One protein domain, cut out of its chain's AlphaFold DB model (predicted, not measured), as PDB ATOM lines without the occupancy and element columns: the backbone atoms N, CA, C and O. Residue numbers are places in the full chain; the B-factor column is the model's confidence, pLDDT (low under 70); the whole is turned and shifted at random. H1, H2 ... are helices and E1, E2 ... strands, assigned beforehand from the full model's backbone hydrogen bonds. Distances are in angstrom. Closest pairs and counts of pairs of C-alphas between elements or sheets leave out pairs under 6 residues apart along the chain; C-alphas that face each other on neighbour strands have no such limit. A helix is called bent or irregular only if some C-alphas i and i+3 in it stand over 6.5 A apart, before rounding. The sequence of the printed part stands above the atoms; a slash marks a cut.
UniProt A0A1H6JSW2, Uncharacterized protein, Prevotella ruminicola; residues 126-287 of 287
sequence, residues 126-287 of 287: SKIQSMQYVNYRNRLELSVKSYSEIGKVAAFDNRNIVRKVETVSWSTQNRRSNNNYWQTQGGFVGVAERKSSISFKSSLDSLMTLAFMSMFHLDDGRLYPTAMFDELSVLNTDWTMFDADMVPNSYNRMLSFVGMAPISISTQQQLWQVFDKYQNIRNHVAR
ATOM      1  N   SER A 126     156.377 122.866 126.351       80.56
ATOM      2  CA  SER A 126     156.980 121.526 126.264       80.56
ATOM      3  C   SER A 126     156.215 120.459 127.051       80.56
ATOM      4  O   SER A 126     155.921 119.383 126.523       80.56
ATOM      5  N   LYS A 127     155.816 120.764 128.293       85.56
ATOM      6  CA  LYS A 127     155.035 119.845 129.132       85.56
ATOM      7  C   LYS A 127     153.655 119.557 128.535       85.56
ATOM      8  O   LYS A 127     153.286 118.396 128.388       85.56
ATOM      9  N   ILE A 128     152.910 120.602 128.169       88.81
ATOM     10  CA  ILE A 128     151.559 120.468 127.600       88.81
ATOM     11  C   ILE A 128     151.616 119.740 126.256       88.81
ATOM     12  O   ILE A 128     150.800 118.866 125.994       88.81
ATOM     13  N   GLN A 129     152.609 120.050 125.429       88.88
ATOM     14  CA  GLN A 129     152.855 119.391 124.154       88.88
ATOM     15  C   GLN A 129     153.158 117.903 124.328       88.88
ATOM     16  O   GLN A 129     152.582 117.084 123.618       88.88
ATOM     17  N   SER A 130     154.009 117.544 125.292       89.00
ATOM     18  CA  SER A 130     154.323 116.141 125.589       89.00
ATOM     19  C   SER A 130     153.068 115.373 126.004       89.00
ATOM     20  O   SER A 130     152.786 114.304 125.463       89.00
ATOM     21  N   MET A 131     152.261 115.951 126.901       90.00
ATOM     22  CA  MET A 131     150.981 115.368 127.312       90.00
ATOM     23  C   MET A 131     150.003 115.256 126.132       90.00
ATOM     24  O   MET A 131     149.372 114.218 125.934       90.00
ATOM     25  N   GLN A 132     149.922 116.295 125.295       91.31
ATOM     26  CA  GLN A 132     149.051 116.308 124.126       91.31
ATOM     27  C   GLN A 132     149.451 115.238 123.115       91.31
ATOM     28  O   GLN A 132     148.578 114.607 122.527       91.31
ATOM     29  N   TYR A 133     150.751 115.008 122.928       90.88
ATOM     30  CA  TYR A 133     151.255 113.979 122.029       90.88
ATOM     31  C   TYR A 133     150.887 112.568 122.508       90.88
ATOM     32  O   TYR A 133     150.475 111.739 121.696       90.88
ATOM     33  N   VAL A 134     150.954 112.304 123.817       90.19
ATOM     34  CA  VAL A 134     150.487 111.033 124.403       90.19
ATOM     35  C   VAL A 134     148.990 110.839 124.149       90.19
ATOM     36  O   VAL A 134     148.587 109.824 123.579       90.19
ATOM     37  N   ASN A 135     148.168 111.838 124.478       90.44
ATOM     38  CA  ASN A 135     146.719 111.758 124.282       90.44
ATOM     39  C   ASN A 135     146.337 111.638 122.798       90.44
ATOM     40  O   ASN A 135     145.437 110.878 122.438       90.44
ATOM     41  N   TYR A 136     147.056 112.336 121.918       91.50
ATOM     42  CA  TYR A 136     146.937 112.199 120.469       91.50
ATOM     43  C   TYR A 136     147.202 110.764 120.003       91.50
ATOM     44  O   TYR A 136     146.386 110.211 119.265       91.50
ATOM     45  N   ARG A 137     148.304 110.142 120.446       89.12
ATOM     46  CA  ARG A 137     148.639 108.758 120.076       89.12
ATOM     47  C   ARG A 137     147.574 107.771 120.539       89.12
ATOM     48  O   ARG A 137     147.184 106.914 119.751       89.12
ATOM     49  N   ASN A 138     147.065 107.929 121.761       89.00
ATOM     50  CA  ASN A 138     146.008 107.070 122.298       89.00
ATOM     51  C   ASN A 138     144.725 107.162 121.456       89.00
ATOM     52  O   ASN A 138     144.129 106.138 121.116       89.00
ATOM     53  N   ARG A 139     144.321 108.381 121.066       89.44
ATOM     54  CA  ARG A 139     143.171 108.604 120.173       89.44
ATOM     55  C   ARG A 139     143.403 108.011 118.782       89.44
ATOM     56  O   ARG A 139     142.519 107.343 118.256       89.44
ATOM     57  N   LEU A 140     144.600 108.184 118.222       85.69
ATOM     58  CA  LEU A 140     144.947 107.641 116.910       85.69
ATOM     59  C   LEU A 140     144.916 106.104 116.901       85.69
ATOM     60  O   LEU A 140     144.355 105.511 115.981       85.69
ATOM     61  N   GLU A 141     145.469 105.451 117.928       84.44
ATOM     62  CA  GLU A 141     145.439 103.989 118.052       84.44
ATOM     63  C   GLU A 141     144.001 103.452 118.118       84.44
ATOM     64  O   GLU A 141     143.670 102.439 117.490       84.44
ATOM     65  N   LEU A 142     143.137 104.148 118.858       83.19
ATOM     66  CA  LEU A 142     141.722 103.811 118.957       83.19
ATOM     67  C   LEU A 142     141.017 103.935 117.596       83.19
ATOM     68  O   LEU A 142     140.271 103.037 117.197       83.19
ATOM     69  N   SER A 143     141.293 105.014 116.865       76.56
ATOM     70  CA  SER A 143     140.670 105.318 115.577       76.56
ATOM     71  C   SER A 143     141.104 104.400 114.442       76.56
ATOM     72  O   SER A 143     140.251 103.922 113.700       76.56
ATOM     73  N   VAL A 144     142.396 104.075 114.318       62.84
ATOM     74  CA  VAL A 144     142.903 103.171 113.261       62.84
ATOM     75  C   VAL A 144     142.238 101.791 113.330       62.84
ATOM     76  O   VAL A 144     141.948 101.189 112.302       62.84
ATOM     77  N   LYS A 145     141.927 101.309 114.538       54.34
ATOM     78  CA  LYS A 145     141.269 100.011 114.755       54.34
ATOM     79  C   LYS A 145     139.747 100.032 114.516       54.34
ATOM     80  O   LYS A 145     139.140  98.972 114.593       54.34
ATOM     81  N   SER A 146     139.143 101.198 114.273       52.94
ATOM     82  CA  SER A 146     137.681 101.376 114.168       52.94
ATOM     83  C   SER A 146     137.203 101.757 112.758       52.94
ATOM     84  O   SER A 146     136.006 101.793 112.500       52.94
ATOM     85  N   TYR A 147     138.127 102.033 111.830       49.09
ATOM     86  CA  TYR A 147     137.817 102.397 110.439       49.09
ATOM     87  C   TYR A 147     137.376 101.216 109.561       49.09
ATOM     88  O   TYR A 147     136.956 101.429 108.429       49.09
ATOM     89  N   SER A 148     137.460  99.977 110.049       43.53
ATOM     90  CA  SER A 148     137.021  98.793 109.299       43.53
ATOM     91  C   SER A 148     135.498  98.624 109.243       43.53
ATOM     92  O   SER A 148     135.017  97.804 108.469       43.53
ATOM     93  N   GLU A 149     134.732  99.390 110.024       50.28
ATOM     94  CA  GLU A 149     133.265  99.317 110.079       50.28
ATOM     95  C   GLU A 149     132.654 100.635 109.591       50.28
ATOM     96  O   GLU A 149     132.098 101.425 110.349       50.28
ATOM     97  N   ILE A 150     132.810 100.909 108.298       52.09
ATOM     98  CA  ILE A 150     132.218 102.077 107.644       52.09
ATOM     99  C   ILE A 150     130.707 101.844 107.492       52.09
ATOM    100  O   ILE A 150     130.281 100.941 106.773       52.09
ATOM    101  N   GLY A 151     129.888 102.662 108.154       50.44
ATOM    102  CA  GLY A 151     128.428 102.582 108.081       50.44
ATOM    103  C   GLY A 151     127.731 103.922 108.322       50.44
ATOM    104  O   GLY A 151     128.350 104.900 108.740       50.44
ATOM    105  N   LYS A 152     126.421 103.965 108.039       53.62
ATOM    106  CA  LYS A 152     125.569 105.145 108.272       53.62
ATOM    107  C   LYS A 152     125.651 105.581 109.738       53.62
ATOM    108  O   LYS A 152     125.573 104.734 110.627       53.62
ATOM    109  N   VAL A 153     125.727 106.894 109.974       58.41
ATOM    110  CA  VAL A 153     125.602 107.484 111.316       58.41
ATOM    111  C   VAL A 153     124.292 106.996 111.926       58.41
ATOM    112  O   VAL A 153     123.215 107.305 111.414       58.41
ATOM    113  N   ALA A 154     124.364 106.192 112.986       56.00
ATOM    114  CA  ALA A 154     123.157 105.812 113.701       56.00
ATOM    115  C   ALA A 154     122.601 107.020 114.456       56.00
ATOM    116  O   ALA A 154     123.358 107.835 114.992       56.00
ATOM    117  N   ALA A 155     121.272 107.109 114.531       56.62
ATOM    118  CA  ALA A 155     120.614 108.058 115.414       56.62
ATOM    119  C   ALA A 155     121.102 107.805 116.846       56.62
ATOM    120  O   ALA A 155     120.926 106.714 117.392       56.62
ATOM    121  N   PHE A 156     121.765 108.799 117.434       61.25
ATOM    122  CA  PHE A 156     122.277 108.680 118.789       61.25
ATOM    123  C   PHE A 156     121.105 108.645 119.779       61.25
ATOM    124  O   PHE A 156     120.244 109.526 119.751       61.25
ATOM    125  N   ASP A 157     121.054 107.629 120.646       65.75
ATOM    126  CA  ASP A 157     120.004 107.530 121.661       65.75
ATOM    127  C   ASP A 157     120.216 108.596 122.746       65.75
ATOM    128  O   ASP A 157     121.123 108.507 123.582       65.75
ATOM    129  N   ASN A 158     119.333 109.597 122.747       62.12
ATOM    130  CA  ASN A 158     119.357 110.722 123.677       62.12
ATOM    131  C   ASN A 158     119.243 110.310 125.156       62.12
ATOM    132  O   ASN A 158     119.572 111.115 126.024       62.12
ATOM    133  N   ARG A 159     118.816 109.078 125.473       63.69
ATOM    134  CA  ARG A 159     118.665 108.598 126.860       63.69
ATOM    135  C   ARG A 159     119.982 108.485 127.633       63.69
ATOM    136  O   ARG A 159     119.952 108.479 128.858       63.69
ATOM    137  N   ASN A 160     121.126 108.431 126.947       67.25
ATOM    138  CA  ASN A 160     122.453 108.340 127.581       67.25
ATOM    139  C   ASN A 160     123.187 109.685 127.674       67.25
ATOM    140  O   ASN A 160     124.335 109.740 128.127       67.25
ATOM    141  N   ILE A 161     122.552 110.765 127.213       77.38
ATOM    142  CA  ILE A 161     123.105 112.111 127.313       77.38
ATOM    143  C   ILE A 161     122.971 112.564 128.765       77.38
ATOM    144  O   ILE A 161     121.868 112.758 129.268       77.38
ATOM    145  N   VAL A 162     124.109 112.766 129.427       83.06
ATOM    146  CA  VAL A 162     124.155 113.340 130.777       83.06
ATOM    147  C   VAL A 162     123.890 114.839 130.695       83.06
ATOM    148  O   VAL A 162     123.061 115.374 131.425       83.06
ATOM    149  N   ARG A 163     124.597 115.530 129.791       87.12
ATOM    150  CA  ARG A 163     124.415 116.963 129.526       87.12
ATOM    151  C   ARG A 163     125.048 117.383 128.203       87.12
ATOM    152  O   ARG A 163     125.909 116.688 127.664       87.12
ATOM    153  N   LYS A 164     124.670 118.566 127.715       87.19
ATOM    154  CA  LYS A 164     125.409 119.257 126.647       87.19
ATOM    155  C   LYS A 164     126.768 119.721 127.167       87.19
ATOM    156  O   LYS A 164     126.876 120.139 128.320       87.19
ATOM    157  N   VAL A 165     127.788 119.656 126.314       89.69
ATOM    158  CA  VAL A 165     129.096 120.236 126.637       89.69
ATOM    159  C   VAL A 165     129.038 121.735 126.388       89.69
ATOM    160  O   VAL A 165     128.690 122.187 125.294       89.69
ATOM    161  N   GLU A 166     129.410 122.499 127.408       89.75
ATOM    162  CA  GLU A 166     129.561 123.944 127.325       89.75
ATOM    163  C   GLU A 166     131.002 124.319 127.667       89.75
ATOM    164  O   GLU A 166     131.596 123.744 128.579       89.75
ATOM    165  N   THR A 167     131.562 125.290 126.951       89.44
ATOM    166  CA  THR A 167     132.855 125.899 127.287       89.44
ATOM    167  C   THR A 167     132.740 127.417 127.295       89.44
ATOM    168  O   THR A 167     131.809 127.986 126.724       89.44
ATOM    169  N   VAL A 168     133.696 128.090 127.922       90.44
ATOM    170  CA  VAL A 168     133.816 129.546 127.864       90.44
ATOM    171  C   VAL A 168     134.614 129.921 126.617       90.44
ATOM    172  O   VAL A 168     135.699 129.397 126.377       90.44
ATOM    173  N   SER A 169     134.062 130.824 125.805       90.81
ATOM    174  CA  SER A 169     134.740 131.386 124.640       90.81
ATOM    175  C   SER A 169     136.061 132.012 125.066       90.81
ATOM    176  O   SER A 169     136.073 132.872 125.943       90.81
ATOM    177  N   TRP A 170     137.156 131.632 124.415       92.19
ATOM    178  CA  TRP A 170     138.468 132.186 124.707       92.19
ATOM    179  C   TRP A 170     138.545 133.664 124.351       92.19
ATOM    180  O   TRP A 170     139.179 134.410 125.072       92.19
ATOM    181  N   SER A 171     137.887 134.100 123.275       89.56
ATOM    182  CA  SER A 171     137.940 135.489 122.806       89.56
ATOM    183  C   SER A 171     136.922 136.423 123.463       89.56
ATOM    184  O   SER A 171     137.223 137.602 123.635       89.56
ATOM    185  N   THR A 172     135.726 135.941 123.823       87.50
ATOM    186  CA  THR A 172     134.648 136.810 124.345       87.50
ATOM    187  C   THR A 172     134.213 136.489 125.770       87.50
ATOM    188  O   THR A 172     133.288 137.127 126.257       87.50
ATOM    189  N   GLN A 173     134.766 135.447 126.402       83.44
ATOM    190  CA  GLN A 173     134.376 134.973 127.742       83.44
ATOM    191  C   GLN A 173     132.889 134.574 127.894       83.44
ATOM    192  O   GLN A 173     132.404 134.318 128.994       83.44
ATOM    193  N   ASN A 174     132.154 134.442 126.785       87.88
ATOM    194  CA  ASN A 174     130.764 133.985 126.783       87.88
ATOM    195  C   ASN A 174     130.701 132.465 126.712       87.88
ATOM    196  O   ASN A 174     131.503 131.842 126.016       87.88
ATOM    197  N   ARG A 175     129.699 131.859 127.351       89.12
ATOM    198  CA  ARG A 175     129.467 130.417 127.219       89.12
ATOM    199  C   ARG A 175     129.094 130.055 125.783       89.12
ATOM    200  O   ARG A 175     128.332 130.759 125.122       89.12
ATOM    201  N   ARG A 176     129.637 128.937 125.316       84.94
ATOM    202  CA  ARG A 176     129.380 128.339 124.011       84.94
ATOM    203  C   ARG A 176     129.021 126.882 124.184       84.94
ATOM    204  O   ARG A 176     129.644 126.172 124.966       84.94
ATOM    205  N   SER A 177     128.065 126.442 123.389       86.56
ATOM    206  CA  SER A 177     127.674 125.049 123.274       86.56
ATOM    207  C   SER A 177     127.438 124.718 121.807       86.56
ATOM    208  O   SER A 177     127.224 125.598 120.969       86.56
ATOM    209  N   ASN A 178     127.519 123.435 121.482       86.62
ATOM    210  CA  ASN A 178     127.142 122.914 120.180       86.62
ATOM    211  C   ASN A 178     126.082 121.851 120.430       86.62
ATOM    212  O   ASN A 178     126.262 120.979 121.279       86.62
ATOM    213  N   ASN A 179     124.974 121.931 119.697       85.38
ATOM    214  CA  ASN A 179     123.884 120.976 119.846       85.38
ATOM    215  C   ASN A 179     124.291 119.551 119.507       85.38
ATOM    216  O   ASN A 179     123.548 118.665 119.894       85.38
ATOM    217  N   ASN A 180     125.437 119.357 118.857       87.31
ATOM    218  CA  ASN A 180     125.949 118.056 118.483       87.31
ATOM    219  C   ASN A 180     127.148 117.596 119.329       87.31
ATOM    220  O   ASN A 180     127.915 116.760 118.859       87.31
ATOM    221  N   TYR A 181     127.375 118.174 120.517       90.38
ATOM    222  CA  TYR A 181     128.458 117.762 121.417       90.38
ATOM    223  C   TYR A 181     127.964 117.555 122.847       90.38
ATOM    224  O   TYR A 181     127.486 118.489 123.502       90.38
ATOM    225  N   TRP A 182     128.097 116.329 123.346       90.12
ATOM    226  CA  TRP A 182     127.485 115.910 124.602       90.12
ATOM    227  C   TRP A 182     128.440 115.123 125.487       90.12
ATOM    228  O   TRP A 182     129.340 114.430 125.015       90.12
ATOM    229  N   GLN A 183     128.195 115.211 126.790       89.06
ATOM    230  CA  GLN A 183     128.763 114.307 127.774       89.06
ATOM    231  C   GLN A 183     127.832 113.105 127.947       89.06
ATOM    232  O   GLN A 183     126.622 113.256 128.129       89.06
ATOM    233  N   THR A 184     128.425 111.920 127.943       85.62
ATOM    234  CA  THR A 184     127.789 110.639 128.261       85.62
ATOM    235  C   THR A 184     128.408 110.066 129.538       85.62
ATOM    236  O   THR A 184     129.332 110.656 130.099       85.62
ATOM    237  N   GLN A 185     127.926 108.913 130.004       77.69
ATOM    238  CA  GLN A 185     128.504 108.241 131.174       77.69
ATOM    239  C   GLN A 185     129.955 107.769 130.963       77.69
ATOM    240  O   GLN A 185     130.702 107.711 131.932       77.69
ATOM    241  N   GLY A 186     130.361 107.452 129.727       74.19
ATOM    242  CA  GLY A 186     131.692 106.898 129.430       74.19
ATOM    243  C   GLY A 186     132.687 107.875 128.793       74.19
ATOM    244  O   GLY A 186     133.839 107.512 128.576       74.19
ATOM    245  N   GLY A 187     132.261 109.103 128.488       85.56
ATOM    246  CA  GLY A 187     133.090 110.108 127.821       85.56
ATOM    247  C   GLY A 187     132.268 111.104 127.011       85.56
ATOM    248  O   GLY A 187     131.057 111.252 127.213       85.56
ATOM    249  N   PHE A 188     132.914 111.786 126.072       89.69
ATOM    250  CA  PHE A 188     132.299 112.827 125.249       89.69
ATOM    251  C   PHE A 188     132.023 112.322 123.838       89.69
ATOM    252  O   PHE A 188     132.825 111.594 123.257       89.69
ATOM    253  N   VAL A 189     130.885 112.720 123.277       88.81
ATOM    254  CA  VAL A 189     130.464 112.317 121.934       88.81
ATOM    255  C   VAL A 189     130.095 113.558 121.145       88.81
ATOM    256  O   VAL A 189     129.243 114.342 121.561       88.81
ATOM    257  N   GLY A 190     130.744 113.735 120.002       89.00
ATOM    258  CA  GLY A 190     130.334 114.653 118.954       89.00
ATOM    259  C   GLY A 190     129.649 113.898 117.824       89.00
ATOM    260  O   GLY A 190     130.118 112.830 117.444       89.00
ATOM    261  N   VAL A 191     128.573 114.447 117.267       84.69
ATOM    262  CA  VAL A 191     127.942 113.914 116.052       84.69
ATOM    263  C   VAL A 191     128.041 114.942 114.938       84.69
ATOM    264  O   VAL A 191     127.838 116.141 115.136       84.69
ATOM    265  N   ALA A 192     128.356 114.483 113.738       80.94
ATOM    266  CA  ALA A 192     128.328 115.344 112.573       80.94
ATOM    267  C   ALA A 192     127.791 114.613 111.357       80.94
ATOM    268  O   ALA A 192     128.094 113.445 111.129       80.94
ATOM    269  N   GLU A 193     127.043 115.348 110.549       74.75
ATOM    270  CA  GLU A 193     126.518 114.889 109.273       74.75
ATOM    271  C   GLU A 193     126.993 115.844 108.182       74.75
ATOM    272  O   GLU A 193     127.048 117.065 108.380       74.75
ATOM    273  N   ARG A 194     127.339 115.298 107.014       68.50
ATOM    274  CA  ARG A 194     127.713 116.121 105.867       68.50
ATOM    275  C   ARG A 194     126.484 116.806 105.294       68.50
ATOM    276  O   ARG A 194     125.494 116.157 104.971       68.50
ATOM    277  N   LYS A 195     126.601 118.109 105.042       70.25
ATOM    278  CA  LYS A 195     125.701 118.827 104.135       70.25
ATOM    279  C   LYS A 195     126.349 118.868 102.752       70.25
ATOM    280  O   LYS A 195     127.517 119.226 102.636       70.25
ATOM    281  N   SER A 196     125.610 118.484 101.713       66.06
ATOM    282  CA  SER A 196     126.126 118.254 100.351       66.06
ATOM    283  C   SER A 196     126.890 119.436  99.734       66.06
ATOM    284  O   SER A 196     127.779 119.219  98.919       66.06
ATOM    285  N   SER A 197     126.592 120.673 100.138       65.25
ATOM    286  CA  SER A 197     127.170 121.902  99.581       65.25
ATOM    287  C   SER A 197     128.377 122.469 100.338       65.25
ATOM    288  O   SER A 197     128.880 123.528  99.966       65.25
ATOM    289  N   ILE A 198     128.838 121.823 101.414       67.88
ATOM    290  CA  ILE A 198     129.858 122.380 102.314       67.88
ATOM    291  C   ILE A 198     131.018 121.391 102.459       67.88
ATOM    292  O   ILE A 198     130.809 120.181 102.552       67.88
ATOM    293  N   SER A 199     132.252 121.906 102.501       71.38
ATOM    294  CA  SER A 199     133.428 121.078 102.788       71.38
ATOM    295  C   SER A 199     133.337 120.438 104.176       71.38
ATOM    296  O   SER A 199     132.718 120.980 105.102       71.38
ATOM    297  N   PHE A 200     133.981 119.282 104.343       71.75
ATOM    298  CA  PHE A 200     133.948 118.541 105.601       71.75
ATOM    299  C   PHE A 200     134.470 119.374 106.781       71.75
ATOM    300  O   PHE A 200     133.773 119.560 107.780       71.75
ATOM    301  N   LYS A 201     135.656 119.979 106.618       76.50
ATOM    302  CA  LYS A 201     136.262 120.882 107.607       76.50
ATOM    303  C   LYS A 201     135.305 121.997 108.037       76.50
ATOM    304  O   LYS A 201     135.101 122.213 109.230       76.50
ATOM    305  N   SER A 202     134.669 122.665 107.072       76.69
ATOM    306  CA  SER A 202     133.762 123.782 107.354       76.69
ATOM    307  C   SER A 202     132.526 123.332 108.143       76.69
ATOM    308  O   SER A 202     132.085 124.046 109.046       76.69
ATOM    309  N   SER A 203     132.029 122.120 107.864       76.19
ATOM    310  CA  SER A 203     130.892 121.509 108.566       76.19
ATOM    311  C   SER A 203     131.220 121.126 110.018       76.19
ATOM    312  O   SER A 203     130.328 121.108 110.865       76.19
ATOM    313  N   LEU A 204     132.496 120.863 110.325       83.75
ATOM    314  CA  LEU A 204     132.967 120.453 111.651       83.75
ATOM    315  C   LEU A 204     133.599 121.548 112.497       83.75
ATOM    316  O   LEU A 204     133.810 121.344 113.691       83.75
ATOM    317  N   ASP A 205     133.932 122.690 111.910       86.81
ATOM    318  CA  ASP A 205     134.770 123.683 112.572       86.81
ATOM    319  C   ASP A 205     134.246 124.094 113.953       86.81
ATOM    320  O   ASP A 205     135.024 124.129 114.903       86.81
ATOM    321  N   SER A 206     132.942 124.342 114.105       89.12
ATOM    322  CA  SER A 206     132.354 124.683 115.410       89.12
ATOM    323  C   SER A 206     132.538 123.569 116.444       89.12
ATOM    324  O   SER A 206     132.776 123.851 117.615       89.12
ATOM    325  N   LEU A 207     132.413 122.307 116.022       91.12
ATOM    326  CA  LEU A 207     132.568 121.136 116.882       91.12
ATOM    327  C   LEU A 207     134.031 120.946 117.288       91.12
ATOM    328  O   LEU A 207     134.311 120.811 118.472       91.12
ATOM    329  N   MET A 208     134.962 121.024 116.332       91.31
ATOM    330  CA  MET A 208     136.402 120.923 116.600       91.31
ATOM    331  C   MET A 208     136.893 122.053 117.503       91.31
ATOM    332  O   MET A 208     137.668 121.814 118.422       91.31
ATOM    333  N   THR A 209     136.419 123.283 117.278       92.94
ATOM    334  CA  THR A 209     136.725 124.416 118.160       92.94
ATOM    335  C   THR A 209     136.193 124.165 119.562       92.94
ATOM    336  O   THR A 209     136.951 124.285 120.515       92.94
ATOM    337  N   LEU A 210     134.930 123.751 119.706       93.12
ATOM    338  CA  LEU A 210     134.351 123.463 121.017       93.12
ATOM    339  C   LEU A 210     135.083 122.323 121.742       93.12
ATOM    340  O   LEU A 210     135.369 122.446 122.930       93.12
ATOM    341  N   ALA A 211     135.410 121.241 121.034       92.62
ATOM    342  CA  ALA A 211     136.144 120.105 121.579       92.62
ATOM    343  C   ALA A 211     137.539 120.525 122.057       92.62
ATOM    344  O   ALA A 211     137.894 120.285 123.210       92.62
ATOM    345  N   PHE A 212     138.288 121.250 121.227       93.94
ATOM    346  CA  PHE A 212     139.611 121.740 121.595       93.94
ATOM    347  C   PHE A 212     139.555 122.689 122.802       93.94
ATOM    348  O   PHE A 212     140.303 122.532 123.763       93.94
ATOM    349  N   MET A 213     138.587 123.606 122.816       93.50
ATOM    350  CA  MET A 213     138.349 124.530 123.929       93.50
ATOM    351  C   MET A 213     137.815 123.870 125.199       93.50
ATOM    352  O   MET A 213     137.827 124.479 126.261       93.50
ATOM    353  N   SER A 214     137.293 122.650 125.112       92.81
ATOM    354  CA  SER A 214     136.886 121.899 126.297       92.81
ATOM    355  C   SER A 214     138.093 121.293 127.017       92.81
ATOM    356  O   SER A 214     138.094 121.224 128.243       92.81
ATOM    357  N   MET A 215     139.156 120.950 126.279       93.19
ATOM    358  CA  MET A 215     140.402 120.394 126.824       93.19
ATOM    359  C   MET A 215     141.337 121.449 127.422       93.19
ATOM    360  O   MET A 215     142.184 121.109 128.246       93.19
ATOM    361  N   PHE A 216     141.210 122.716 127.018       93.44
ATOM    362  CA  PHE A 216     142.078 123.790 127.497       93.44
ATOM    363  C   PHE A 216     141.302 125.041 127.893       93.44
ATOM    364  O   PHE A 216     140.361 125.448 127.216       93.44
ATOM    365  N   HIS A 217     141.767 125.711 128.941       91.56
ATOM    366  CA  HIS A 217     141.390 127.092 129.208       91.56
ATOM    367  C   HIS A 217     142.508 128.036 128.764       91.56
ATOM    368  O   HIS A 217     143.686 127.666 128.773       91.56
ATOM    369  N   LEU A 218     142.117 129.242 128.352       90.00
ATOM    370  CA  LEU A 218     143.027 130.304 127.949       90.00
ATOM    371  C   LEU A 218     143.068 131.365 129.046       90.00
ATOM    372  O   LEU A 218     142.039 131.963 129.353       90.00
ATOM    373  N   ASP A 219     144.252 131.616 129.590       86.25
ATOM    374  CA  ASP A 219     144.491 132.691 130.552       86.25
ATOM    375  C   ASP A 219     145.752 133.465 130.154       86.25
ATOM    376  O   ASP A 219     146.794 132.876 129.871       86.25
ATOM    377  N   ASP A 220     145.645 134.790 130.047       82.00
ATOM    378  CA  ASP A 220     146.731 135.677 129.607       82.00
ATOM    379  C   ASP A 220     147.434 135.211 128.302       82.00
ATOM    380  O   ASP A 220     148.665 135.194 128.157       82.00
ATOM    381  N   GLY A 221     146.644 134.726 127.337       82.62
ATOM    382  CA  GLY A 221     147.132 134.155 126.076       82.62
ATOM    383  C   GLY A 221     147.900 132.831 126.230       82.62
ATOM    384  O   GLY A 221     148.718 132.497 125.370       82.62
ATOM    385  N   ARG A 222     147.774 132.129 127.362       83.56
ATOM    386  CA  ARG A 222     148.424 130.838 127.660       83.56
ATOM    387  C   ARG A 222     147.378 129.745 127.763       83.56
ATOM    388  O   ARG A 222     146.363 129.934 128.426       83.56
ATOM    389  N   LEU A 223     147.656 128.602 127.141       88.50
ATOM    390  CA  LEU A 223     146.832 127.420 127.342       88.50
ATOM    391  C   LEU A 223     147.230 126.693 128.614       88.50
ATOM    392  O   LEU A 223     148.412 126.507 128.899       88.50
ATOM    393  N   TYR A 224     146.213 126.195 129.295       90.19
ATOM    394  CA  TYR A 224     146.345 125.303 130.429       90.19
ATOM    395  C   TYR A 224     145.342 124.157 130.273       90.19
ATOM    396  O   TYR A 224     144.200 124.400 129.866       90.19
ATOM    397  N   PRO A 225     145.737 122.911 130.575       92.38
ATOM    398  CA  PRO A 225     144.831 121.775 130.489       92.38
ATOM    399  C   PRO A 225     143.668 121.937 131.478       92.38
ATOM    400  O   PRO A 225     143.833 122.460 132.581       92.38
ATOM    401  N   THR A 226     142.480 121.500 131.077       91.75
ATOM    402  CA  THR A 226     141.311 121.371 131.957       91.75
ATOM    403  C   THR A 226     141.211 119.942 132.490       91.75
ATOM    404  O   THR A 226     141.970 119.058 132.100       91.75
ATOM    405  N   ALA A 227     140.209 119.681 133.331       86.94
ATOM    406  CA  ALA A 227     139.867 118.318 133.732       86.94
ATOM    407  C   ALA A 227     139.478 117.411 132.545       86.94
ATOM    408  O   ALA A 227     139.628 116.201 132.637       86.94
ATOM    409  N   MET A 228     139.008 117.975 131.423       87.12
ATOM    410  CA  MET A 228     138.623 117.204 130.232       87.12
ATOM    411  C   MET A 228     139.807 116.848 129.327       87.12
ATOM    412  O   MET A 228     139.622 116.163 128.327       87.12
ATOM    413  N   PHE A 229     141.013 117.328 129.632       89.06
ATOM    414  CA  PHE A 229     142.177 117.182 128.761       89.06
ATOM    415  C   PHE A 229     142.556 115.712 128.470       89.06
ATOM    416  O   PHE A 229     142.935 115.384 127.344       89.06
ATOM    417  N   ASP A 230     142.413 114.829 129.463       86.12
ATOM    418  CA  ASP A 230     142.729 113.395 129.349       86.12
ATOM    419  C   ASP A 230     141.516 112.520 128.989       86.12
ATOM    420  O   ASP A 230     141.645 111.306 128.790       86.12
ATOM    421  N   GLU A 231     140.332 113.125 128.918       87.69
ATOM    422  CA  GLU A 231     139.086 112.412 128.675       87.69
ATOM    423  C   GLU A 231     138.938 112.035 127.200       87.69
ATOM    424  O   GLU A 231     139.363 112.755 126.289       87.69
ATOM    425  N   LEU A 232     138.295 110.895 126.947       88.75
ATOM    426  CA  LEU A 232     138.001 110.489 125.582       88.75
ATOM    427  C   LEU A 232     136.827 111.296 125.035       88.75
ATOM    428  O   LEU A 232     135.712 111.244 125.556       88.75
ATOM    429  N   SER A 233     137.077 111.980 123.925       90.56
ATOM    430  CA  SER A 233     136.043 112.519 123.055       90.56
ATOM    431  C   SER A 233     136.052 111.761 121.738       90.56
ATOM    432  O   SER A 233     137.112 111.575 121.141       90.56
ATOM    433  N   VAL A 234     134.888 111.302 121.289       89.19
ATOM    434  CA  VAL A 234     134.722 110.599 120.012       89.19
ATOM    435  C   VAL A 234     133.901 111.452 119.058       89.19
ATOM    436  O   VAL A 234     132.960 112.129 119.467       89.19
ATOM    437  N   LEU A 235     134.243 111.415 117.777       87.56
ATOM    438  CA  LEU A 235     133.412 111.966 116.715       87.56
ATOM    439  C   LEU A 235     132.722 110.805 116.009       87.56
ATOM    440  O   LEU A 235     133.413 109.980 115.424       87.56
ATOM    441  N   ASN A 236     131.393 110.766 116.041       82.00
ATOM    442  CA  ASN A 236     130.590 109.875 115.215       82.00
ATOM    443  C   ASN A 236     130.131 110.626 113.963       82.00
ATOM    444  O   ASN A 236     129.382 111.604 114.039       82.00
ATOM    445  N   THR A 237     130.611 110.197 112.806       77.50
ATOM    446  CA  THR A 237     130.248 110.775 111.515       77.50
ATOM    447  C   THR A 237     130.301 109.694 110.440       77.50
ATOM    448  O   THR A 237     130.819 108.601 110.676       77.50
ATOM    449  N   ASP A 238     129.733 109.966 109.273       72.81
ATOM    450  CA  ASP A 238     129.866 109.075 108.124       72.81
ATOM    451  C   ASP A 238     131.296 109.218 107.581       72.81
ATOM    452  O   ASP A 238     131.683 110.281 107.128       72.81
ATOM    453  N   TRP A 239     132.136 108.192 107.666       71.38
ATOM    454  CA  TRP A 239     133.535 108.322 107.236       71.38
ATOM    455  C   TRP A 239     133.729 108.100 105.724       71.38
ATOM    456  O   TRP A 239     134.816 108.351 105.213       71.38
ATOM    457  N   THR A 240     132.688 107.724 104.968       65.88
ATOM    458  CA  THR A 240     132.782 107.615 103.493       65.88
ATOM    459  C   THR A 240     132.983 108.970 102.816       65.88
ATOM    460  O   THR A 240     133.507 109.067 101.709       65.88
ATOM    461  N   MET A 241     132.614 110.066 103.481       61.44
ATOM    462  CA  MET A 241     132.769 111.412 102.915       61.44
ATOM    463  C   MET A 241     134.222 111.877 102.771       61.44
ATOM    464  O   MET A 241     134.443 112.855 102.056       61.44
ATOM    465  N   PHE A 242     135.193 111.201 103.395       59.97
ATOM    466  CA  PHE A 242     136.621 111.508 103.250       59.97
ATOM    467  C   PHE A 242     137.214 111.019 101.931       59.97
ATOM    468  O   PHE A 242     138.220 111.574 101.482       59.97
ATOM    469  N   ASP A 243     136.576 110.040 101.291       58.22
ATOM    470  CA  ASP A 243     137.038 109.478 100.021       58.22
ATOM    471  C   ASP A 243     136.959 110.513  98.886       58.22
ATOM    472  O   ASP A 243     137.776 110.503  97.968       58.22
ATOM    473  N   ALA A 244     136.029 111.470  98.986       53.75
ATOM    474  CA  ALA A 244     135.856 112.547  98.010       53.75
ATOM    475  C   ALA A 244     136.954 113.630  98.072       53.75
ATOM    476  O   ALA A 244     137.205 114.289  97.065       53.75
ATOM    477  N   ASP A 245     137.608 113.811  99.226       54.06
ATOM    478  CA  ASP A 245     138.625 114.853  99.442       54.06
ATOM    479  C   ASP A 245     140.068 114.324  99.232       54.06
ATOM    480  O   ASP A 245     141.024 115.073  99.409       54.06
ATOM    481  N   MET A 246     140.248 113.042  98.869       50.78
ATOM    482  CA  MET A 246     141.531 112.364  98.574       50.78
ATOM    483  C   MET A 246     142.643 112.442  99.647       50.78
ATOM    484  O   MET A 246     143.778 112.049  99.378       50.78
ATOM    485  N   VAL A 247     142.351 112.851 100.890       56.28
ATOM    486  CA  VAL A 247     143.345 112.844 101.988       56.28
ATOM    487  C   VAL A 247     142.817 112.187 103.284       56.28
ATOM    488  O   VAL A 247     142.767 112.840 104.335       56.28
ATOM    489  N   PRO A 248     142.452 110.885 103.273       53.53
ATOM    490  CA  PRO A 248     141.781 110.233 104.410       53.53
ATOM    491  C   PRO A 248     142.582 110.305 105.722       53.53
ATOM    492  O   PRO A 248     142.052 110.605 106.793       53.53
ATOM    493  N   ASN A 249     143.905 110.128 105.642       65.00
ATOM    494  CA  ASN A 249     144.770 110.096 106.824       65.00
ATOM    495  C   ASN A 249     144.997 111.470 107.470       65.00
ATOM    496  O   ASN A 249     145.352 111.540 108.647       65.00
ATOM    497  N   SER A 250     144.827 112.580 106.750       71.69
ATOM    498  CA  SER A 250     145.109 113.904 107.324       71.69
ATOM    499  C   SER A 250     144.008 114.378 108.257       71.69
ATOM    500  O   SER A 250     144.300 114.944 109.309       71.69
ATOM    501  N   TYR A 251     142.754 114.071 107.939       77.81
ATOM    502  CA  TYR A 251     141.652 114.395 108.831       77.81
ATOM    503  C   TYR A 251     141.633 113.529 110.082       77.81
ATOM    504  O   TYR A 251     141.355 114.055 111.155       77.81
ATOM    505  N   ASN A 252     141.987 112.244 109.987       79.62
ATOM    506  CA  ASN A 252     142.092 111.397 111.172       79.62
ATOM    507  C   ASN A 252     143.143 111.946 112.157       79.62
ATOM    508  O   ASN A 252     142.863 112.135 113.344       79.62
ATOM    509  N   ARG A 253     144.326 112.298 111.635       82.00
ATOM    510  CA  ARG A 253     145.403 112.909 112.425       82.00
ATOM    511  C   ARG A 253     144.966 114.240 113.034       82.00
ATOM    512  O   ARG A 253     145.098 114.405 114.241       82.00
ATOM    513  N   MET A 254     144.378 115.134 112.237       86.38
ATOM    514  CA  MET A 254     143.880 116.423 112.719       86.38
ATOM    515  C   MET A 254     142.818 116.250 113.808       86.38
ATOM    516  O   MET A 254     142.947 116.851 114.869       86.38
ATOM    517  N   LEU A 255     141.795 115.421 113.586       88.12
ATOM    518  CA  LEU A 255     140.712 115.191 114.545       88.12
ATOM    519  C   LEU A 255     141.249 114.639 115.869       88.12
ATOM    520  O   LEU A 255     140.984 115.200 116.935       88.12
ATOM    521  N   SER A 256     142.105 113.617 115.789       89.88
ATOM    522  CA  SER A 256     142.769 113.042 116.960       89.88
ATOM    523  C   SER A 256     143.617 114.083 117.696       89.88
ATOM    524  O   SER A 256     143.696 114.067 118.928       89.88
ATOM    525  N   PHE A 257     144.246 115.010 116.967       90.81
ATOM    526  CA  PHE A 257     145.080 116.062 117.544       90.81
ATOM    527  C   PHE A 257     144.265 117.218 118.140       90.81
ATOM    528  O   PHE A 257     144.693 117.791 119.137       90.81
ATOM    529  N   VAL A 258     143.066 117.524 117.630       90.81
ATOM    530  CA  VAL A 258     142.140 118.497 118.255       90.81
ATOM    531  C   VAL A 258     141.347 117.913 119.427       90.81
ATOM    532  O   VAL A 258     140.546 118.622 120.030       90.81
ATOM    533  N   GLY A 259     141.580 116.643 119.775       91.00
ATOM    534  CA  GLY A 259     140.994 116.001 120.950       91.00
ATOM    535  C   GLY A 259     139.906 114.978 120.667       91.00
ATOM    536  O   GLY A 259     139.400 114.392 121.614       91.00
ATOM    537  N   MET A 260     139.551 114.734 119.404       91.06
ATOM    538  CA  MET A 260     138.439 113.858 119.035       91.06
ATOM    539  C   MET A 260     138.934 112.612 118.306       91.06
ATOM    540  O   MET A 260     139.527 112.716 117.239       91.06
ATOM    541  N   ALA A 261     138.657 111.426 118.834       89.12
ATOM    542  CA  ALA A 261     138.896 110.182 118.120       89.12
ATOM    543  C   ALA A 261     137.839 110.017 117.008       89.12
ATOM    544  O   ALA A 261     136.650 109.891 117.320       89.12
ATOM    545  N   PRO A 262     138.219 110.032 115.718       82.94
ATOM    546  CA  PRO A 262     137.306 109.693 114.632       82.94
ATOM    547  C   PRO A 262     136.927 108.208 114.695       82.94
ATOM    548  O   PRO A 262     137.805 107.350 114.571       82.94
ATOM    549  N   ILE A 263     135.651 107.893 114.935       79.31
ATOM    550  CA  ILE A 263     135.152 106.516 115.100       79.31
ATOM    551  C   ILE A 263     133.776 106.402 114.430       79.31
ATOM    552  O   ILE A 263     132.981 107.338 114.483       79.31
ATOM    553  N   SER A 264     133.473 105.282 113.771       74.31
ATOM    554  CA  SER A 264     132.104 104.988 113.327       74.31
ATOM    555  C   SER A 264     131.389 104.191 114.409       74.31
ATOM    556  O   SER A 264     131.895 103.163 114.853       74.31
ATOM    557  N   ILE A 265     130.246 104.688 114.879       73.06
ATOM    558  CA  ILE A 265     129.469 104.029 115.929       73.06
ATOM    559  C   ILE A 265     128.025 103.921 115.452       73.06
ATOM    560  O   ILE A 265     127.362 104.936 115.216       73.06
ATOM    561  N   SER A 266     127.530 102.689 115.340       69.38
ATOM    562  CA  SER A 266     126.149 102.405 114.948       69.38
ATOM    563  C   SER A 266     125.268 101.958 116.120       69.38
ATOM    564  O   SER A 266     124.044 101.985 116.021       69.38
ATOM    565  N   THR A 267     125.868 101.591 117.257       72.44
ATOM    566  CA  THR A 267     125.148 101.132 118.453       72.44
ATOM    567  C   THR A 267     125.739 101.694 119.746       72.44
ATOM    568  O   THR A 267     126.923 102.015 119.841       72.44
ATOM    569  N   GLN A 268     124.921 101.755 120.798       74.56
ATOM    570  CA  GLN A 268     125.386 102.133 122.135       74.56
ATOM    571  C   GLN A 268     126.429 101.153 122.697       74.56
ATOM    572  O   GLN A 268     127.376 101.573 123.356       74.56
ATOM    573  N   GLN A 269     126.275  99.855 122.431       78.31
ATOM    574  CA  GLN A 269     127.212  98.840 122.908       78.31
ATOM    575  C   GLN A 269     128.620  99.060 122.337       78.31
ATOM    576  O   GLN A 269     129.596  98.969 123.079       78.31
ATOM    577  N   GLN A 270     128.726  99.424 121.056       79.62
ATOM    578  CA  GLN A 270     130.006  99.793 120.443       79.62
ATOM    579  C   GLN A 270     130.627 101.022 121.111       79.62
ATOM    580  O   GLN A 270     131.831 101.040 121.351       79.62
ATOM    581  N   LEU A 271     129.824 102.032 121.466       79.19
ATOM    582  CA  LEU A 271     130.329 103.201 122.190       79.19
ATOM    583  C   LEU A 271     130.959 102.808 123.535       79.19
ATOM    584  O   LEU A 271     132.034 103.292 123.879       79.19
ATOM    585  N   TRP A 272     130.310 101.922 124.289       81.19
ATOM    586  CA  TRP A 272     130.830 101.460 125.578       81.19
ATOM    587  C   TRP A 272     132.120 100.655 125.408       81.19
ATOM    588  O   TRP A 272     133.102 100.925 126.092       81.19
ATOM    589  N   GLN A 273     132.167  99.760 124.419       83.81
ATOM    590  CA  GLN A 273     133.383  99.017 124.071       83.81
ATOM    591  C   GLN A 273     134.545  99.944 123.696       83.81
ATOM    592  O   GLN A 273     135.693  99.684 124.056       83.81
ATOM    593  N   VAL A 274     134.260 101.034 122.980       84.88
ATOM    594  CA  VAL A 274     135.245 102.063 122.630       84.88
ATOM    595  C   VAL A 274     135.792 102.745 123.885       84.88
ATOM    596  O   VAL A 274     137.010 102.889 124.012       84.88
ATOM    597  N   PHE A 275     134.921 103.124 124.823       85.94
ATOM    598  CA  PHE A 275     135.339 103.736 126.084       85.94
ATOM    599  C   PHE A 275     136.173 102.776 126.943       85.94
ATOM    600  O   PHE A 275     137.268 103.151 127.370       85.94
ATOM    601  N   ASP A 276     135.745 101.523 127.107       85.31
ATOM    602  CA  ASP A 276     136.499 100.497 127.843       85.31
ATOM    603  C   ASP A 276     137.875 100.242 127.211       85.31
ATOM    604  O   ASP A 276     138.905 100.168 127.891       85.31
ATOM    605  N   LYS A 277     137.927 100.164 125.876       86.50
ATOM    606  CA  LYS A 277     139.175  99.995 125.127       86.50
ATOM    607  C   LYS A 277     140.122 101.173 125.325       86.50
ATOM    608  O   LYS A 277     141.322 100.952 125.478       86.50
ATOM    609  N   TYR A 278     139.616 102.404 125.350       87.00
ATOM    610  CA  TYR A 278     140.444 103.577 125.625       87.00
ATOM    611  C   TYR A 278     141.031 103.552 127.037       87.00
ATOM    612  O   TYR A 278     142.222 103.823 127.195       87.00
ATOM    613  N   GLN A 279     140.247 103.160 128.049       84.50
ATOM    614  CA  GLN A 279     140.770 102.994 129.411       84.50
ATOM    615  C   GLN A 279     141.897 101.955 129.450       84.50
ATOM    616  O   GLN A 279     142.936 102.184 130.071       84.50
ATOM    617  N   ASN A 280     141.753 100.852 128.711       84.88
ATOM    618  CA  ASN A 280     142.814  99.857 128.582       84.88
ATOM    619  C   ASN A 280     144.079 100.426 127.919       84.88
ATOM    620  O   ASN A 280     145.166 100.226 128.458       84.88
ATOM    621  N   ILE A 281     143.957 101.163 126.807       84.56
ATOM    622  CA  ILE A 281     145.097 101.818 126.135       84.56
ATOM    623  C   ILE A 281     145.812 102.767 127.108       84.56
ATOM    624  O   ILE A 281     147.024 102.665 127.297       84.56
ATOM    625  N   ARG A 282     145.059 103.639 127.790       80.44
ATOM    626  CA  ARG A 282     145.606 104.610 128.747       80.44
ATOM    627  C   ARG A 282     146.384 103.930 129.877       80.44
ATOM    628  O   ARG A 282     147.484 104.365 130.208       80.44
ATOM    629  N   ASN A 283     145.850 102.839 130.424       78.38
ATOM    630  CA  ASN A 283     146.482 102.092 131.515       78.38
ATOM    631  C   ASN A 283     147.758 101.345 131.093       78.38
ATOM    632  O   ASN A 283     148.613 101.096 131.939       78.38
ATOM    633  N   HIS A 284     147.901 100.987 129.812       69.25
ATOM    634  CA  HIS A 284     149.116 100.344 129.296       69.25
ATOM    635  C   HIS A 284     150.239 101.344 129.008       69.25
ATOM    636  O   HIS A 284     151.400 100.984 129.135       69.25
ATOM    637  N   VAL A 285     149.908 102.588 128.651       58.91
ATOM    638  CA  VAL A 285     150.894 103.658 128.398       58.91
ATOM    639  C   VAL A 285     151.393 104.307 129.699       58.91
ATOM    640  O   VAL A 285     152.451 104.928 129.712       58.91
ATOM    641  N   ALA A 286     150.651 104.161 130.801       54.31
ATOM    642  CA  ALA A 286     151.029 104.656 132.128       54.31
ATOM    643  C   ALA A 286     151.966 103.715 132.923       54.31
ATOM    644  O   ALA A 286     152.316 104.040 134.058       54.31
ATOM    645  N   ARG A 287     152.332 102.554 132.361       41.12
ATOM    646  CA  ARG A 287     153.293 101.586 132.917       41.12
ATOM    647  C   ARG A 287     154.606 101.650 132.151       41.12
ATOM    648  O   ARG A 287     155.648 101.457 132.809       41.12
TER     649      ARG A 287
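Overview. This is residues 126 to 287 of the 287 residues of an uncharacterized protein of Prevotella ruminicola (UniProt A0A1H6JSW2). A strongly twisted five-stranded sheet makes the core, with H2 packed on one face and H1 on the opposite face, near the edge strand E7. H3 and H4 join E6 to E7, H5 grazes the sheet and meets H1 at a slant, and the small hairpin of E4 and E5 lies far out at the end of H2. You have 162 printed residues with five named helices and seven named strands, in the order H1 E1 E2 E3 H2 E4 E5 E6 H3 H4 E7 H5. The large sheet is mixed, in the order E1, E2, E3, E6, E7, and the class is mixed, helices and strands. The whole is compact, with a radius of gyration of the C-alphas of 15.3 A and spans of 43 by 42 by 36 A.

Along the chain. Find C-alpha 126 at (156.980, 121.526, 126.264); from there H1 runs 26.5 A to residue 144. Next come E1, residues 161 to 168, 20.5 A; E2, residues 175 to 184, which bends by 93 degrees at residue 179; and E3, residues 188 to 192. H2, residues 200 to 215, 22.3 A, is irregular, with C-alphas 203 and 206 7.7 A apart. Then find E4 at 216 to 219, E5 at 222 to 225, E6 at 233 to 237, H3 at 239 to 245, H4 at 248 to 257 and E7 at 260 to 263. H5, residues 268 to 285, ends at C-alpha 285, (150.894, 103.658, 128.398).

Arrangement. E1, E2 and E3 form a meander, each strand the antiparallel neighbour of the one before; look at N 162 and O 183, 2.9 A, and N 182 and O 189, 2.9 A. E3 and E6 are parallel, with N 190 and O 234 at 2.8 A, as are E6 and E7, with N 235 and O 261 at 2.9 A. E6, H3, H4 and E7 form a strand-helix-strand unit, two parallel neighbours joined through helices, with a right-handed crossover. H1 and H2 on opposite faces give three layers, helices on both faces of the sheet; Asn 178 of E2 and Leu 207 of H2 have their closest C-alphas, 6.6 A. H1 has a height over the sheet of 5.0 A. H4 stands at the sheet's level and touches H1, closest at the C-alphas of Tyr 136 and Phe 257, 5.2 A. H5 touches H1 at a steep tilt of 45 degrees, opposite ways, closest at the C-alphas of Asn 138 and Ile 281, 6.6 A. In the hairpin E4 and E5, N 217 and O 224 are 2.9 A apart. Every O i to N i+4 pair is within hydrogen-bond range in H1 and H5, against 10 of 12 in H2, 5 of 6 in H4 and 0 of 3 in H3, where 3 of 4 O i to N i+3 pairs are.

Size, cuts and confidence. The farthest C-alphas, Ser 197 and Arg 287, are 47.0 A apart. The printed part has no cut, and the link from H1 to E1 is long. Look for pLDDT under 70 at, among others, residues 144 to 160 and 240 to 249.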